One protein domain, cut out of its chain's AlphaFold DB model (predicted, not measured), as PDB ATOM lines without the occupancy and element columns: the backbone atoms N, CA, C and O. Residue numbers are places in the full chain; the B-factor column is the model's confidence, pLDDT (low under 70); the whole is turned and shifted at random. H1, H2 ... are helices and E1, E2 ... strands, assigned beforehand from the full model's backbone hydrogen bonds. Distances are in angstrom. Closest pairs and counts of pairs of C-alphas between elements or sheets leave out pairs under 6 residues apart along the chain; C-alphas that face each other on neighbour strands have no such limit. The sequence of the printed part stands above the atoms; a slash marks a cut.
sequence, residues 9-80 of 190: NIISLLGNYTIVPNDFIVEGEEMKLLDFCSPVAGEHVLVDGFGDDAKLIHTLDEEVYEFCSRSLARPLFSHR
ATOM      1  N   ASN A   9      26.723 101.455  -4.729       89.25
ATOM      2  CA  ASN A   9      27.248 100.220  -4.149       89.25
ATOM      3  C   ASN A   9      26.229  99.677  -3.149       89.25
ATOM      4  O   ASN A   9      25.742 100.421  -2.299       89.25
ATOM      5  N   ILE A  10      25.934  98.393  -3.257       89.75
ATOM      6  CA  ILE A  10      25.007  97.660  -2.409       89.75
ATOM      7  C   ILE A  10      25.853  96.633  -1.675       89.75
ATOM      8  O   ILE A  10      26.453  95.756  -2.294       89.75
ATOM      9  N   ILE A  11      25.953  96.798  -0.361       88.81
ATOM     10  CA  ILE A  11      26.762  95.931   0.489       88.81
ATOM     11  C   ILE A  11      25.807  95.013   1.238       88.81
ATOM     12  O   ILE A  11      25.027  95.478   2.070       88.81
ATOM     13  N   SER A  12      25.875  93.719   0.941       86.81
ATOM     14  CA  SER A  12      25.185  92.702   1.719       86.81
ATOM     15  C   SER A  12      25.882  92.547   3.069       86.81
ATOM     16  O   SER A  12      27.085  92.277   3.139       86.81
ATOM     17  N   LEU A  13      25.133  92.785   4.145       81.62
ATOM     18  CA  LEU A  13      25.612  92.634   5.523       81.62
ATOM     19  C   LEU A  13      25.389  91.226   6.059       81.62
ATOM     20  O   LEU A  13      26.052  90.817   7.009       81.62
ATOM     21  N   LEU A  14      24.407  90.543   5.484       70.81
ATOM     22  CA  LEU A  14      23.903  89.249   5.894       70.81
ATOM     23  C   LEU A  14      23.730  88.445   4.610       70.81
ATOM     24  O   LEU A  14      23.014  88.876   3.710       70.81
ATOM     25  N   GLY A  15      24.417  87.318   4.515       75.69
ATOM     26  CA  GLY A  15      24.389  86.466   3.338       75.69
ATOM     27  C   GLY A  15      25.379  85.330   3.505       75.69
ATOM     28  O   GLY A  15      26.399  85.475   4.187       75.69
ATOM     29  N   ASN A  16      25.059  84.192   2.907       89.75
ATOM     30  CA  ASN A  16      25.998  83.091   2.852       89.75
ATOM     31  C   ASN A  16      27.135  83.479   1.919       89.75
ATOM     32  O   ASN A  16      26.927  84.104   0.878       89.75
ATOM     33  N   TYR A  17      28.351  83.106   2.285       93.75
ATOM     34  CA  TYR A  17      29.479  83.273   1.396       93.75
ATOM     35  C   TYR A  17      30.512  82.184   1.611       93.75
ATOM     36  O   TYR A  17      30.571  81.539   2.657       93.75
ATOM     37  N   THR A  18      31.354  82.018   0.607       93.88
ATOM     38  CA  THR A  18      32.562  81.216   0.678       93.88
ATOM     39  C   THR A  18      33.660  81.892  -0.131       93.88
ATOM     40  O   THR A  18      33.397  82.565  -1.134       93.88
ATOM     41  N   ILE A  19      34.897  81.757   0.332       94.31
ATOM     42  CA  ILE A  19      36.074  82.286  -0.352       94.31
ATOM     43  C   ILE A  19      36.821  81.103  -0.934       94.31
ATOM     44  O   ILE A  19      37.176  80.169  -0.218       94.31
ATOM     45  N   VAL A  20      37.060  81.158  -2.238       94.00
ATOM     46  CA  VAL A  20      37.681  80.068  -2.981       94.00
ATOM     47  C   VAL A  20      38.929  80.608  -3.671       94.00
ATOM     48  O   VAL A  20      38.817  81.569  -4.441       94.00
ATOM     49  N   PRO A  21      40.117  80.031  -3.418       93.50
ATOM     50  CA  PRO A  21      41.314  80.398  -4.160       93.50
ATOM     51  C   PRO A  21      41.117  80.154  -5.657       93.50
ATOM     52  O   PRO A  21      40.455  79.191  -6.056       93.50
ATOM     53  N   ASN A  22      41.710  81.009  -6.488       92.19
ATOM     54  CA  ASN A  22      41.534  80.977  -7.940       92.19
ATOM     55  C   ASN A  22      41.890  79.609  -8.546       92.19
ATOM     56  O   ASN A  22      41.220  79.170  -9.479       92.19
ATOM     57  N   ASP A  23      42.870  78.911  -7.970       92.19
ATOM     58  CA  ASP A  23      43.324  77.583  -8.403       92.19
ATOM     59  C   ASP A  23      42.267  76.473  -8.245       92.19
ATOM     60  O   ASP A  23      42.364  75.434  -8.897       92.19
ATOM     61  N   PHE A  24      41.258  76.675  -7.390       91.19
ATOM     62  CA  PHE A  24      40.208  75.691  -7.102       91.19
ATOM     63  C   PHE A  24      38.844  76.069  -7.680       91.19
ATOM     64  O   PHE A  24      37.869  75.343  -7.481       91.19
ATOM     65  N   ILE A  25      38.753  77.191  -8.396       89.38
ATOM     66  CA  ILE A  25      37.507  77.597  -9.035       89.38
ATOM     67  C   ILE A  25      37.274  76.812 -10.318       89.38
ATOM     68  O   ILE A  25      38.096  76.799 -11.234       89.38
ATOM     69  N   VAL A  26      36.094  76.203 -10.390       87.56
ATOM     70  CA  VAL A  26      35.571  75.560 -11.592       87.56
ATOM     71  C   VAL A  26      34.414  76.411 -12.098       87.56
ATOM     72  O   VAL A  26      33.436  76.622 -11.381       87.56
ATOM     73  N   GLU A  27      34.544  76.931 -13.322       86.81
ATOM     74  CA  GLU A  27      33.512  77.772 -13.937       86.81
ATOM     75  C   GLU A  27      32.162  77.042 -13.982       86.81
ATOM     76  O   GLU A  27      32.063  75.915 -14.476       86.81
ATOM     77  N   GLY A  28      31.115  77.699 -13.481       87.12
ATOM     78  CA  GLY A  28      29.755  77.162 -13.445       87.12
ATOM     79  C   GLY A  28      29.449  76.255 -12.247       87.12
ATOM     80  O   GLY A  28      28.328  75.752 -12.148       87.12
ATOM     81  N   GLU A  29      30.402  76.026 -11.336       89.88
ATOM     82  CA  GLU A  29      30.194  75.252 -10.101       89.88
ATOM     83  C   GLU A  29      30.111  76.115  -8.835       89.88
ATOM     84  O   GLU A  29      30.070  75.587  -7.723       89.88
ATOM     85  N   GLU A  30      30.023  77.437  -8.971       90.31
ATOM     86  CA  GLU A  30      30.062  78.378  -7.848       90.31
ATOM     87  C   GLU A  30      28.934  78.121  -6.844       90.31
ATOM     88  O   GLU A  30      29.161  78.101  -5.635       90.31
ATOM     89  N   MET A  31      27.731  77.822  -7.343       88.00
ATOM     90  CA  MET A  31      26.591  77.460  -6.501       88.00
ATOM     91  C   MET A  31      26.846  76.179  -5.696       88.00
ATOM     92  O   MET A  31      26.450  76.110  -4.540       88.00
ATOM     93  N   LYS A  32      27.528  75.177  -6.269       89.56
ATOM     94  CA  LYS A  32      27.829  73.920  -5.561       89.56
ATOM     95  C   LYS A  32      28.839  74.140  -4.440       89.56
ATOM     96  O   LYS A  32      28.696  73.562  -3.367       89.56
ATOM     97  N   LEU A  33      29.857  74.962  -4.699       91.12
ATOM     98  CA  LEU A  33      30.867  75.324  -3.702       91.12
ATOM     99  C   LEU A  33      30.231  76.077  -2.534       91.12
ATOM    100  O   LEU A  33      30.556  75.804  -1.382       91.12
ATOM    101  N   LEU A  34      29.298  76.985  -2.828       90.25
ATOM    102  CA  LEU A  34      28.577  77.707  -1.791       90.25
ATOM    103  C   LEU A  34      27.626  76.794  -1.003       90.25
ATOM    104  O   LEU A  34      27.695  76.800   0.222       90.25
ATOM    105  N   ASP A  35      26.815  75.976  -1.682       90.50
ATOM    106  CA  ASP A  35      25.832  75.072  -1.056       90.50
ATOM    107  C   ASP A  35      26.483  74.017  -0.144       90.50
ATOM    108  O   ASP A  35      25.909  73.603   0.862       90.50
ATOM    109  N   PHE A  36      27.728  73.628  -0.442       89.62
ATOM    110  CA  PHE A  36      28.528  72.782   0.444       89.62
ATOM    111  C   PHE A  36      28.860  73.464   1.783       89.62
ATOM    112  O   PHE A  36      28.884  72.804   2.823       89.62
ATOM    113  N   CYS A  37      29.139  74.769   1.763       87.38
ATOM    114  CA  CYS A  37      29.511  75.545   2.947       87.38
ATOM    115  C   CYS A  37      28.291  76.032   3.734       87.38
ATOM    116  O   CYS A  37      28.327  76.059   4.965       87.38
ATOM    117  N   SER A  38      27.226  76.435   3.043       83.75
ATOM    118  CA  SER A  38      25.983  76.892   3.654       83.75
ATOM    119  C   SER A  38      24.805  76.675   2.702       83.75
ATOM    120  O   SER A  38      24.952  76.967   1.517       83.75
ATOM    121  N   PRO A  39      23.633  76.218   3.182       78.94
ATOM    122  CA  PRO A  39      22.489  75.950   2.317       78.94
ATOM    123  C   PRO A  39      22.049  77.192   1.533       78.94
ATOM    124  O   PRO A  39      21.741  78.225   2.133       78.94
ATOM    125  N   VAL A  40      21.943  77.068   0.208       72.00
ATOM    126  CA  VAL A  40      21.492  78.153  -0.678       72.00
ATOM    127  C   VAL A  40      20.054  77.880  -1.115       72.00
ATOM    128  O   VAL A  40      19.803  77.048  -1.986       72.00
ATOM    129  N   ALA A  41      19.077  78.570  -0.524       72.00
ATOM    130  CA  ALA A  41      17.667  78.416  -0.893       72.00
ATOM    131  C   ALA A  41      17.019  79.771  -1.198       72.00
ATOM    132  O   ALA A  41      16.822  80.582  -0.299       72.00
ATOM    133  N   GLY A  42      16.637  79.986  -2.462       68.12
ATOM    134  CA  GLY A  42      15.949  81.211  -2.894       68.12
ATOM    135  C   GLY A  42      16.846  82.449  -2.986       68.12
ATOM    136  O   GLY A  42      16.335  83.565  -2.999       68.12
ATOM    137  N   GLU A  43      18.164  82.257  -3.045       84.06
ATOM    138  CA  GLU A  43      19.133  83.346  -3.103       84.06
ATOM    139  C   GLU A  43      19.810  83.436  -4.482       84.06
ATOM    140  O   GLU A  43      20.098  82.419  -5.122       84.06
ATOM    141  N   HIS A  44      20.108  84.661  -4.907       90.06
ATOM    142  CA  HIS A  44      20.902  84.978  -6.084       90.06
ATOM    143  C   HIS A  44      22.393  84.821  -5.775       90.06
ATOM    144  O   HIS A  44      22.891  85.421  -4.820       90.06
ATOM    145  N   VAL A  45      23.124  84.060  -6.594       91.75
ATOM    146  CA  VAL A  45      24.570  83.849  -6.413       91.75
ATOM    147  C   VAL A  45      25.361  84.922  -7.158       91.75
ATOM    148  O   VAL A  45      25.179  85.137  -8.355       91.75
ATOM    149  N   LEU A  46      26.277  85.568  -6.447       92.44
ATOM    150  CA  LEU A  46      27.175  86.606  -6.938       92.44
ATOM    151  C   LEU A  46      28.630  86.177  -6.738       92.44
ATOM    152  O   LEU A  46      28.960  85.460  -5.792       92.44
ATOM    153  N   VAL A  47      29.509  86.634  -7.630       92.94
ATOM    154  CA  VAL A  47      30.939  86.310  -7.594       92.94
ATOM    155  C   VAL A  47      31.751  87.592  -7.718       92.94
ATOM    156  O   VAL A  47      31.719  88.257  -8.753       92.94
ATOM    157  N   ASP A  48      32.517  87.899  -6.676       92.06
ATOM    158  CA  ASP A  48      33.430  89.038  -6.615       92.06
ATOM    159  C   ASP A  48      34.888  88.567  -6.571       92.06
ATOM    160  O   ASP A  48      35.191  87.455  -6.140       92.06
ATOM    161  N   GLY A  49      35.825  89.431  -6.965       91.12
ATOM    162  CA  GLY A  49      37.240  89.220  -6.645       91.12
ATOM    163  C   GLY A  49      37.502  89.433  -5.150       91.12
ATOM    164  O   GLY A  49      36.925  90.340  -4.544       91.12
ATOM    165  N   PHE A  50      38.382  88.626  -4.557       90.25
ATOM    166  CA  PHE A  50      38.768  88.727  -3.150       90.25
ATOM    167  C   PHE A  50      40.292  88.715  -2.999       90.25
ATOM    168  O   PHE A  50      40.931  87.666  -3.001       90.25
ATOM    169  N   GLY A  51      40.882  89.905  -2.862       85.06
ATOM    170  CA  GLY A  51      42.333  90.053  -3.001       85.06
ATOM    171  C   GLY A  51      42.785  89.728  -4.428       85.06
ATOM    172  O   GLY A  51      42.006  89.886  -5.369       85.06
ATOM    173  N   ASP A  52      44.032  89.282  -4.574       83.94
ATOM    174  CA  ASP A  52      44.616  88.978  -5.886       83.94
ATOM    175  C   ASP A  52      44.388  87.509  -6.308       83.94
ATOM    176  O   ASP A  52      44.183  87.231  -7.491       83.94
ATOM    177  N   ASP A  53      44.319  86.582  -5.344       88.44
ATOM    178  CA  ASP A  53      44.398  85.132  -5.598       88.44
ATOM    179  C   ASP A  53      43.135  84.336  -5.222       88.44
ATOM    180  O   ASP A  53      43.152  83.104  -5.213       88.44
ATOM    181  N   ALA A  54      42.017  85.004  -4.928       92.75
ATOM    182  CA  ALA A  54      40.760  84.334  -4.601       92.75
ATOM    183  C   ALA A  54      39.536  85.044  -5.189       92.75
ATOM    184  O   ALA A  54      39.564  86.232  -5.526       92.75
ATOM    185  N   LYS A  55      38.420  84.314  -5.256       94.25
ATOM    186  CA  LYS A  55      37.090  84.894  -5.453       94.25
ATOM    187  C   LYS A  55      36.233  84.678  -4.219       94.25
ATOM    188  O   LYS A  55      36.353  83.681  -3.510       94.25
ATOM    189  N   LEU A  56      35.332  85.619  -4.008       94.56
ATOM    190  CA  LEU A  56      34.255  85.517  -3.049       94.56
ATOM    191  C   LEU A  56      32.979  85.130  -3.794       94.56
ATOM    192  O   LEU A  56      32.501  85.894  -4.630       94.56
ATOM    193  N   ILE A  57      32.410  83.986  -3.443       94.38
ATOM    194  CA  ILE A  57      31.085  83.565  -3.889       94.38
ATOM    195  C   ILE A  57      30.130  83.875  -2.745       94.38
ATOM    196  O   ILE A  57      30.347  83.408  -1.630       94.38
ATOM    197  N   HIS A  58      29.102  84.679  -2.985       93.44
ATOM    198  CA  HIS A  58      28.155  85.081  -1.946       93.44
ATOM    199  C   HIS A  58      26.734  85.149  -2.470       93.44
ATOM    200  O   HIS A  58      26.505  85.137  -3.681       93.44
ATOM    201  N   THR A  59      25.785  85.209  -1.547       92.00
ATOM    202  CA  THR A  59      24.373  85.303  -1.870       92.00
ATOM    203  C   THR A  59      23.743  86.629  -1.492       92.00
ATOM    204  O   THR A  59      24.133  87.319  -0.544       92.00
ATOM    205  N   LEU A  60      22.722  86.970  -2.268       91.25
ATOM    206  CA  LEU A  60      21.790  88.046  -1.994       91.25
ATOM    207  C   LEU A  60      20.371  87.523  -2.201       91.25
ATOM    208  O   LEU A  60      20.140  86.700  -3.079       91.25
ATOM    209  N   ASP A  61      19.415  88.020  -1.426       90.44
ATOM    210  CA  ASP A  61      18.004  87.735  -1.671       90.44
ATOM    211  C   ASP A  61      17.618  88.068  -3.130       90.44
ATOM    212  O   ASP A  61      17.950  89.144  -3.642       90.44
ATOM    213  N   GLU A  62      16.951  87.129  -3.810       90.94
ATOM    214  CA  GLU A  62      16.619  87.248  -5.237       90.94
ATOM    215  C   GLU A  62      15.697  88.448  -5.504       90.94
ATOM    216  O   GLU A  62      15.882  89.175  -6.483       90.94
ATOM    217  N   GLU A  63      14.740  88.724  -4.611       91.62
ATOM    218  CA  GLU A  63      13.837  89.867  -4.759       91.62
ATOM    219  C   GLU A  63      14.593  91.191  -4.604       91.62
ATOM    220  O   GLU A  63      14.356  92.135  -5.370       91.62
ATOM    221  N   VAL A  64      15.536  91.263  -3.658       91.19
ATOM    222  CA  VAL A  64      16.419  92.424  -3.470       91.19
ATOM    223  C   VAL A  64      17.306  92.628  -4.694       91.19
ATOM    224  O   VAL A  64      17.398  93.755  -5.193       91.19
ATOM    225  N   TYR A  65      17.926  91.565  -5.209       92.69
ATOM    226  CA  TYR A  65      18.751  91.631  -6.411       92.69
ATOM    227  C   TYR A  65      17.951  92.166  -7.608       92.69
ATOM    228  O   TYR A  65      18.342  93.164  -8.223       92.69
ATOM    229  N   GLU A  66      16.789  91.576  -7.892       93.94
ATOM    230  CA  GLU A  66      15.914  91.971  -8.999       93.94
ATOM    231  C   GLU A  66      15.370  93.394  -8.840       93.94
ATOM    232  O   GLU A  66      15.258  94.161  -9.805       93.94
ATOM    233  N   PHE A  67      15.014  93.794  -7.620       93.88
ATOM    234  CA  PHE A  67      14.576  95.156  -7.339       93.88
ATOM    235  C   PHE A  67      15.691  96.167  -7.615       93.88
ATOM    236  O   PHE A  67      15.466  97.155  -8.323       93.88
ATOM    237  N   CYS A  68      16.890  95.926  -7.087       92.75
ATOM    238  CA  CYS A  68      18.031  96.819  -7.228       92.75
ATOM    239  C   CYS A  68      18.514  96.903  -8.678       92.75
ATOM    240  O   CYS A  68      18.749  98.006  -9.173       92.75
ATOM    241  N   SER A  69      18.586  95.773  -9.378       92.75
ATOM    242  CA  SER A  69      19.000  95.696 -10.782       92.75
ATOM    243  C   SER A  69      18.057  96.452 -11.718       92.75
ATOM    244  O   SER A  69      18.515  97.122 -12.644       92.75
ATOM    245  N   ARG A  70      16.744  96.418 -11.456       93.19
ATOM    246  CA  ARG A  70      15.750  97.154 -12.258       93.19
ATOM    247  C   ARG A  70      15.644  98.630 -11.886       93.19
ATOM    248  O   ARG A  70      15.384  99.462 -12.754       93.19
ATOM    249  N   SER A  71      15.802  98.961 -10.606       91.38
ATOM    250  CA  SER A  71      15.485 100.300 -10.085       91.38
ATOM    251  C   SER A  71      16.681 101.248 -10.039       91.38
ATOM    252  O   SER A  71      16.492 102.465  -9.973       91.38
ATOM    253  N   LEU A  72      17.908 100.724 -10.033       89.31
ATOM    254  CA  LEU A  72      19.121 101.507  -9.810       89.31
ATOM    255  C   LEU A  72      19.981 101.556 -11.073       89.31
ATOM    256  O   LEU A  72      20.158 100.574 -11.786       89.31
ATOM    257  N   ALA A  73      20.560 102.723 -11.347       85.94
ATOM    258  CA  ALA A  73      21.499 102.870 -12.447       85.94
ATOM    259  C   ALA A  73      22.872 102.315 -12.035       85.94
ATOM    260  O   ALA A  73      23.550 102.908 -11.196       85.94
ATOM    261  N   ARG A  74      23.296 101.214 -12.670       85.38
ATOM    262  CA  ARG A  74      24.608 100.562 -12.468       85.38
ATOM    263  C   ARG A  74      24.876 100.181 -10.997       85.38
ATOM    264  O   ARG A  74      25.837 100.700 -10.412       85.38
ATOM    265  N   PRO A  75      24.041  99.316 -10.394       91.31
ATOM    266  CA  PRO A  75      24.320  98.788  -9.069       91.31
ATOM    267  C   PRO A  75      25.579  97.916  -9.111       91.31
ATOM    268  O   PRO A  75      25.785  97.155 -10.055       91.31
ATOM    269  N   LEU A  76      26.423  98.047  -8.092       91.00
ATOM    270  CA  LEU A  76      27.487  97.096  -7.795       91.00
ATOM    271  C   LEU A  76      27.146  96.412  -6.485       91.00
ATOM    272  O   LEU A  76      26.982  97.083  -5.467       91.00
ATOM    273  N   PHE A  77      27.041  95.096  -6.527       91.94
ATOM    274  CA  PHE A  77      26.798  94.280  -5.353       91.94
ATOM    275  C   PHE A  77      28.134  93.830  -4.774       91.94
ATOM    276  O   PHE A  77      29.098  93.646  -5.509       91.94
ATOM    277  N   SER A  78      28.203  93.721  -3.455       91.56
ATOM    278  CA  SER A  78      29.384  93.228  -2.751       91.56
ATOM    279  C   SER A  78      28.988  92.686  -1.388       91.56
ATOM    280  O   SER A  78      27.981  93.112  -0.822       91.56
ATOM    281  N   HIS A  79      29.789  91.787  -0.832       91.81
ATOM    282  CA  HIS A  79      29.610  91.334   0.543       91.81
ATOM    283  C   HIS A  79      30.418  92.190   1.527       91.81
ATOM    284  O   HIS A  79      31.502  92.697   1.201       91.81
ATOM    285  N   ARG A  80      29.947  92.301   2.775       90.56
ATOM    286  CA  ARG A  80      30.665  93.035   3.829       90.56
ATOM    287  C   ARG A  80      32.092  92.527   4.038       90.56
ATOM    288  O   ARG A  80      32.985  93.337   4.274       90.56
TER     289      ARG A  80
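AT A GLANCE: This is residues 9 to 80 of the 190 residues of an uncharacterized protein of gut metagenome (UniProt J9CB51). A twisted three-stranded sheet, E2, E4 and E3, forms the core, with H1 packed across one face, the small strand pair E1 and E5 toward the other, and H2 standing at the end where E4 finishes. The 72 printed residues hold two named helices and five named strands, in the order E1 E2 H1 E3 E4 H2 E5, a mixed class. The large sheet runs E2, E4, E3, antiparallel; E1 and E5 are parallel. The whole is compact, radius of gyration of the C-alphas 12.2 A, spanning 36 by 27 by 21 A.

IN THESE COORDINATES: Find C-alpha 54 at (40.760, 84.334, -4.601); from there E4 runs 23.2 A to residue 61. Its neighbours are E3, residues 43 to 50, 20.4 A, and E2, residues 17 to 21. H1 holds residues 30 to 37, and H2 residues 62 to 71, 14.0 A. E1, residues 9 to 12, begins at (27.248, 100.220, -4.149); E5, residues 75 to 79, ends at (29.610, 91.334, 0.543).

HOW THE PARTS SIT: Look first at the hairpin E3 and E4: N 46 and O 58 are 2.8 A apart, within hydrogen-bond range. On E4's other side, N 18 of E2 and O 57 are 2.8 A apart. E2, H1, E3 form a split strand-helix-strand unit, two strands running the same way with E4 between them, its crossover right-handed. H1 is on the sheet at a height of 7.6 A, across the strands; C-alphas 18 and 34 come closest to E2, 5.9 A. H2 stands up from the sheet at 67 degrees; C-alphas 44 and 62 come closest to E3, 4.9 A. N 10 of E1 and O 76 of E5 are 2.8 A apart; C-alphas 48 and 78, the closest of E3 and E5, are 7.0 A apart. Every O i to N i+4 pair is within range in H2, 3 of 4 in H1.

THE WHOLE: The printed part has no cut and no long link. C-alphas 23 and 71 lie farthest apart, 36.0 A. Mean pLDDT of the printed part is 89.0; residue 42 is under 70.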